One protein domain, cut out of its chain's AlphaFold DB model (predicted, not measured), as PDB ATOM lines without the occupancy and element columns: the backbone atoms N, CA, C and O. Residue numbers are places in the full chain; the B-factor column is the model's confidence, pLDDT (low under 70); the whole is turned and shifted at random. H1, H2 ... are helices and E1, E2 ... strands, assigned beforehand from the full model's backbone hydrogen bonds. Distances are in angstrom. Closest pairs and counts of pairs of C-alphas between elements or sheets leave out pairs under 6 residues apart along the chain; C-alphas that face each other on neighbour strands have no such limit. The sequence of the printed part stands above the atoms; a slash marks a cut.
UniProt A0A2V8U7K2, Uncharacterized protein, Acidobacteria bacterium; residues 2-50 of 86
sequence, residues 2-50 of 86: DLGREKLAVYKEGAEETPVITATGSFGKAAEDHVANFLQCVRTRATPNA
ATOM      1  N   ASP A   2      23.855   6.799  22.435       76.25
ATOM      2  CA  ASP A   2      24.853   7.277  23.399       76.25
ATOM      3  C   ASP A   2      25.524   6.059  24.050       76.25
ATOM      4  O   ASP A   2      24.852   5.162  24.569       76.25
ATOM      5  N   LEU A   3      26.849   6.005  23.956       77.69
ATOM      6  CA  LEU A   3      27.703   4.919  24.430       77.69
ATOM      7  C   LEU A   3      28.726   5.516  25.396       77.69
ATOM      8  O   LEU A   3      29.793   5.981  24.994       77.69
ATOM      9  N   GLY A   4      28.386   5.502  26.680       75.19
ATOM     10  CA  GLY A   4      29.284   5.860  27.769       75.19
ATOM     11  C   GLY A   4      29.947   4.632  28.388       75.19
ATOM     12  O   GLY A   4      29.551   3.491  28.154       75.19
ATOM     13  N   ARG A   5      30.947   4.863  29.246       68.44
ATOM     14  CA  ARG A   5      31.580   3.773  30.010       68.44
ATOM     15  C   ARG A   5      30.628   3.081  30.988       68.44
ATOM     16  O   ARG A   5      30.853   1.935  31.337       68.44
ATOM     17  N   GLU A   6      29.603   3.777  31.454       74.94
ATOM     18  CA  GLU A   6      28.732   3.288  32.534       74.94
ATOM     19  C   GLU A   6      27.264   3.182  32.111       74.94
ATOM     20  O   GLU A   6      26.433   2.601  32.813       74.94
ATOM     21  N   LYS A   7      26.940   3.748  30.946       82.00
ATOM     22  CA  LYS A   7      25.583   3.833  30.426       82.00
ATOM     23  C   LYS A   7      25.576   3.647  28.918       82.00
ATOM     24  O   LYS A   7      26.418   4.189  28.208       82.00
ATOM     25  N   LEU A   8      24.576   2.925  28.444       85.94
ATOM     26  CA  LEU A   8      24.188   2.865  27.046       85.94
ATOM     27  C   LEU A   8      22.746   3.348  26.940       85.94
ATOM     28  O   LEU A   8      21.886   2.885  27.688       85.94
ATOM     29  N   ALA A   9      22.493   4.247  25.993       90.19
ATOM     30  CA  ALA A   9      21.157   4.697  25.646       90.19
ATOM     31  C   ALA A   9      20.939   4.649  24.126       90.19
ATOM     32  O   ALA A   9      21.732   5.165  23.330       90.19
ATOM     33  N   VAL A  10      19.846   4.015  23.703       90.56
ATOM     34  CA  VAL A  10      19.403   3.984  22.305       90.56
ATOM     35  C   VAL A  10      18.205   4.907  22.166       90.56
ATOM     36  O   VAL A  10      17.262   4.825  22.948       90.56
ATOM     37  N   TYR A  11      18.243   5.757  21.149       92.31
ATOM     38  CA  TYR A  11      17.215   6.745  20.841       92.31
ATOM     39  C   TYR A  11      16.640   6.430  19.468       92.31
ATOM     40  O   TYR A  11      17.368   5.942  18.597       92.31
ATOM     41  N   LYS A  12      15.346   6.691  19.280       91.88
ATOM     42  CA  LYS A  12      14.739   6.647  17.948       91.88
ATOM     43  C   LYS A  12      15.108   7.922  17.196       91.88
ATOM     44  O   LYS A  12      15.161   8.995  17.789       91.88
ATOM     45  N   GLU A  13      15.343   7.786  15.901       87.31
ATOM     46  CA  GLU A  13      15.548   8.922  15.002       87.31
ATOM     47  C   GLU A  13      14.327   9.861  15.063       87.31
ATOM     48  O   GLU A  13      13.191   9.395  14.942       87.31
ATOM     49  N   GLY A  14      14.553  11.154  15.336       89.38
ATOM     50  CA  GLY A  14      13.493  12.158  15.516       89.38
ATOM     51  C   GLY A  14      12.868  12.224  16.918       89.38
ATOM     52  O   GLY A  14      11.919  12.978  17.127       89.38
ATOM     53  N   ALA A  15      13.373  11.448  17.880       87.94
ATOM     54  CA  ALA A  15      12.972  11.500  19.285       87.94
ATOM     55  C   ALA A  15      14.201  11.343  20.201       87.94
ATOM     56  O   ALA A  15      14.270  10.422  21.019       87.94
ATOM     57  N   GLU A  16      15.196  12.224  20.040       86.62
ATOM     58  CA  GLU A  16      16.472  12.136  20.768       86.62
ATOM     59  C   GLU A  16      16.378  12.447  22.271       86.62
ATOM     60  O   GLU A  16      17.299  12.123  23.016       86.62
ATOM     61  N   GLU A  17      15.270  13.014  22.747       87.19
ATOM     62  CA  GLU A  17      15.112  13.385  24.161       87.19
ATOM     63  C   GLU A  17      14.789  12.185  25.069       87.19
ATOM     64  O   GLU A  17      15.142  12.177  26.249       87.19
ATOM     65  N   THR A  18      14.155  11.135  24.530       87.94
ATOM     66  CA  THR A  18      13.674   9.997  25.330       87.94
ATOM     67  C   THR A  18      14.286   8.685  24.837       87.94
ATOM     68  O   THR A  18      13.964   8.231  23.734       87.94
ATOM     69  N   PRO A  19      15.143   8.022  25.634       89.12
ATOM     70  CA  PRO A  19      15.734   6.755  25.234       89.12
ATOM     71  C   PRO A  19      14.684   5.638  25.216       89.12
ATOM     72  O   PRO A  19      13.851   5.520  26.112       89.12
ATOM     73  N   VAL A  20      14.753   4.785  24.196       91.94
ATOM     74  CA  VAL A  20      13.921   3.576  24.061       91.94
ATOM     75  C   VAL A  20      14.570   2.340  24.671       91.94
ATOM     76  O   VAL A  20      13.870   1.395  25.024       91.94
ATOM     77  N   ILE A  21      15.898   2.331  24.797       87.56
ATOM     78  CA  ILE A  21      16.646   1.288  25.502       87.56
ATOM     79  C   ILE A  21      17.679   1.982  26.367       87.56
ATOM     80  O   ILE A  21      18.457   2.789  25.859       87.56
ATOM     81  N   THR A  22      17.721   1.609  27.640       85.62
ATOM     82  CA  THR A  22      18.753   2.058  28.568       85.62
ATOM     83  C   THR A  22      19.345   0.837  29.246       85.62
ATOM     84  O   THR A  22      18.615   0.015  29.795       85.62
ATOM     85  N   ALA A  23      20.666   0.713  29.204       80.88
ATOM     86  CA  ALA A  23      21.394  -0.289  29.963       80.88
ATOM     87  C   ALA A  23      22.432   0.419  30.827       80.88
ATOM     88  O   ALA A  23      23.244   1.204  30.331       80.88
ATOM     89  N   THR A  24      22.391   0.145  32.125       70.31
ATOM     90  CA  THR A  24      23.414   0.554  33.082       70.31
ATOM     91  C   THR A  24      24.292  -0.650  33.384       70.31
ATOM     92  O   THR A  24      23.809  -1.754  33.633       70.31
ATOM     93  N   GLY A  25      25.602  -0.456  33.312       66.00
ATOM     94  CA  GLY A  25      26.569  -1.519  33.528       66.00
ATOM     95  C   GLY A  25      27.912  -0.922  33.897       66.00
ATOM     96  O   GLY A  25      28.403  -0.028  33.218       66.00
ATOM     97  N   SER A  26      28.495  -1.403  34.992       65.38
ATOM     98  CA  SER A  26      29.831  -0.999  35.421       65.38
ATOM     99  C   SER A  26      30.869  -1.973  34.875       65.38
ATOM    100  O   SER A  26      30.749  -3.188  35.048       65.38
ATOM    101  N   PHE A  27      31.946  -1.442  34.293       65.62
ATOM    102  CA  PHE A  27      33.140  -2.231  33.981       65.62
ATOM    103  C   PHE A  27      33.873  -2.738  35.231       65.62
ATOM    104  O   PHE A  27      34.766  -3.569  35.094       65.62
ATOM    105  N   GLY A  28      33.511  -2.290  36.441       75.50
ATOM    106  CA  GLY A  28      34.110  -2.774  37.689       75.50
ATOM    107  C   GLY A  28      34.008  -4.292  37.815       75.50
ATOM    108  O   GLY A  28      35.016  -4.963  38.025       75.50
ATOM    109  N   LYS A  29      32.826  -4.851  37.526       82.38
ATOM    110  CA  LYS A  29      32.636  -6.304  37.514       82.38
ATOM    111  C   LYS A  29      33.472  -6.990  36.428       82.38
ATOM    112  O   LYS A  29      34.084  -8.022  36.677       82.38
ATOM    113  N   ALA A  30      33.574  -6.382  35.245       83.06
ATOM    114  CA  ALA A  30      34.399  -6.913  34.163       83.06
ATOM    115  C   ALA A  30      35.901  -6.934  34.517       83.06
ATOM    116  O   ALA A  30      36.607  -7.863  34.125       83.06
ATOM    117  N   ALA A  31      36.392  -5.943  35.270       87.12
ATOM    118  CA  ALA A  31      37.773  -5.906  35.747       87.12
ATOM    119  C   ALA A  31      38.049  -7.017  36.774       87.12
ATOM    120  O   ALA A  31      39.050  -7.726  36.656       87.12
ATOM    121  N   GLU A  32      37.143  -7.217  37.733       92.69
ATOM    122  CA  GLU A  32      37.219  -8.331  38.687       92.69
ATOM    123  C   GLU A  32      37.215  -9.689  37.973       92.69
ATOM    124  O   GLU A  32      38.066 -10.536  38.247       92.69
ATOM    125  N   ASP A  33      36.310  -9.878  37.009       93.69
ATOM    126  CA  ASP A  33      36.200 -11.115  36.230       93.69
ATOM    127  C   ASP A  33      37.453 -11.377  35.386       93.69
ATOM    128  O   ASP A  33      37.895 -12.521  35.251       93.69
ATOM    129  N   HIS A  34      38.074 -10.321  34.852       93.38
ATOM    130  CA  HIS A  34      39.329 -10.421  34.115       93.38
ATOM    131  C   HIS A  34      40.476 -10.922  35.004       93.38
ATOM    132  O   HIS A  34      41.198 -11.849  34.623       93.38
ATOM    133  N   VAL A  35      40.616 -10.358  36.208       96.50
ATOM    134  CA  VAL A  35      41.635 -10.785  37.181       96.50
ATOM    135  C   VAL A  35      41.366 -12.213  37.656       96.50
ATOM    136  O   VAL A  35      42.288 -13.032  37.690       96.50
ATOM    137  N   ALA A  36      40.112 -12.548  37.969       97.75
ATOM    138  CA  ALA A  36      39.725 -13.891  38.387       97.75
ATOM    139  C   ALA A  36      40.051 -14.941  37.311       97.75
ATOM    140  O   ALA A  36      40.657 -15.970  37.624       97.75
ATOM    141  N   ASN A  37      39.731 -14.658  36.039       98.06
ATOM    142  CA  ASN A  37      40.088 -15.524  34.915       98.06
ATOM    143  C   ASN A  37      41.604 -15.730  34.820       98.06
ATOM    144  O   ASN A  37      42.057 -16.868  34.715       98.06
ATOM    145  N   PHE A  38      42.390 -14.654  34.906       97.75
ATOM    146  CA  PHE A  38      43.845 -14.749  34.837       97.75
ATOM    147  C   PHE A  38      44.417 -15.636  35.950       97.75
ATOM    148  O   PHE A  38      45.169 -16.572  35.671       97.75
ATOM    149  N   LEU A  39      44.016 -15.403  37.204       98.38
ATOM    150  CA  LEU A  39      44.478 -16.197  38.346       98.38
ATOM    151  C   LEU A  39      44.073 -17.671  38.223       98.38
ATOM    152  O   LEU A  39      44.868 -18.558  38.539       98.38
ATOM    153  N   GLN A  40      42.863 -17.952  37.734       98.62
ATOM    154  CA  GLN A  40      42.423 -19.319  37.459       98.62
ATOM    155  C   GLN A  40      43.308 -19.983  36.399       98.62
ATOM    156  O   GLN A  40      43.809 -21.079  36.638       98.62
ATOM    157  N   CYS A  41      43.549 -19.315  35.268       98.50
ATOM    158  CA  CYS A  41      44.398 -19.813  34.185       98.50
ATOM    159  C   CYS A  41      45.834 -20.095  34.643       98.50
ATOM    160  O   CYS A  41      46.405 -21.113  34.262       98.50
ATOM    161  N   VAL A  42      46.403 -19.256  35.516       97.81
ATOM    162  CA  VAL A  42      47.726 -19.505  36.117       97.81
ATOM    163  C   VAL A  42      47.727 -20.807  36.925       97.81
ATOM    164  O   VAL A  42      48.648 -21.613  36.791       97.81
ATOM    165  N   ARG A  43      46.684 -21.044  37.733       98.56
ATOM    166  CA  ARG A  43      46.565 -22.247  38.578       98.56
ATOM    167  C   ARG A  43      46.345 -23.514  37.757       98.56
ATOM    168  O   ARG A  43      46.936 -24.543  38.062       98.56
ATOM    169  N   THR A  44      45.501 -23.447  36.732       98.62
ATOM    170  CA  THR A  44      45.093 -24.614  35.935       98.62
ATOM    171  C   THR A  44      45.936 -24.832  34.685       98.62
ATOM    172  O   THR A  44      45.752 -25.835  34.003       98.62
ATOM    173  N   ARG A  45      46.839 -23.898  34.361       97.88
ATOM    174  CA  ARG A  45      47.559 -23.834  33.078       97.88
ATOM    175  C   ARG A  45      46.632 -23.722  31.858       97.88
ATOM    176  O   ARG A  45      47.035 -24.060  30.749       97.88
ATOM    177  N   ALA A  46      45.410 -23.226  32.047       98.12
ATOM    178  CA  ALA A  46      44.491 -22.944  30.950       98.12
ATOM    179  C   ALA A  46      44.875 -21.657  30.198       98.12
ATOM    180  O   ALA A  46      45.534 -20.767  30.736       98.12
ATOM    181  N   THR A  47      44.412 -21.528  28.957       97.75
ATOM    182  CA  THR A  47      44.592 -20.315  28.148       97.75
ATOM    183  C   THR A  47      43.700 -19.173  28.662       97.75
ATOM    184  O   THR A  47      42.495 -19.386  28.809       97.75
ATOM    185  N   PRO A  48      44.237 -17.961  28.913       97.38
ATOM    186  CA  PRO A  48      43.435 -16.805  29.318       97.38
ATOM    187  C   PRO A  48      42.428 -16.361  28.254       97.38
ATOM    188  O   PRO A  48      42.680 -16.475  27.054       97.38
ATOM    189  N   ASN A  49      41.326 -15.736  28.682       96.00
ATOM    190  CA  ASN A  49      40.341 -15.158  27.758       96.00
ATOM    191  C   ASN A  49      40.956 -14.070  26.858       96.00
ATOM    192  O   ASN A  49      40.588 -13.951  25.683       96.00
ATOM    193  N   ALA A  50      41.908 -13.309  27.402       95.25
ATOM    194  CA  ALA A  50      42.689 -12.289  26.709       95.25
ATOM    195  C   ALA A  50      44.129 -12.778  26.489       95.25
ATOM    196  O   ALA A  50      45.036 -12.455  27.253       95.25
TER     197      ALA A  50
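This is residues 2 to 50 of the 86 residues of an uncharacterized protein of Acidobacteria bacterium (UniProt A0A2V8U7K2). A two-stranded hairpin, E1 and E2, makes one end of a rod, and the helix H1 makes the other, joined end to end by a tight link. Residues 2 to 3 fold back beside E1, and residues 45 to 50 fold back after H1. The printed part has 49 residues, with two named strands and then one named helix, a mixed class; the sheet is antiparallel, order E1 - E2. It is extended, with a radius of gyration of the C-alphas of 17.2 A and spans of 53 by 16 by 12 A.

E2, residues 15 to 24, is 20.5 A long and bends by 65 degrees at residue 21. E1, residues 7 to 12, begins with C-alpha 7 at (25.583, 3.833, 30.426). H1, residues 27 to 44, is 25.4 A long and ends with C-alpha 44 at (45.093, -24.614, 35.935).

E1 and E2 are antiparallel neighbours, a hairpin, with 146 degrees between their directions. N 10 and O 21 are 2.8 A apart and N 8 and O 23 2.9 A, within hydrogen-bond range. Residues 2 to 3 pair antiparallel with residues 8 to 9 of E1. E1 and H1 are apart. In H1 every O i to N i+4 pair is within hydrogen-bond range.

The farthest C-alphas, of Gly 14 and Arg 43, are 53.0 A apart. The printed part has no cut, and both links are tight. Residue 5 and residues 25 to 27 have pLDDT under 70.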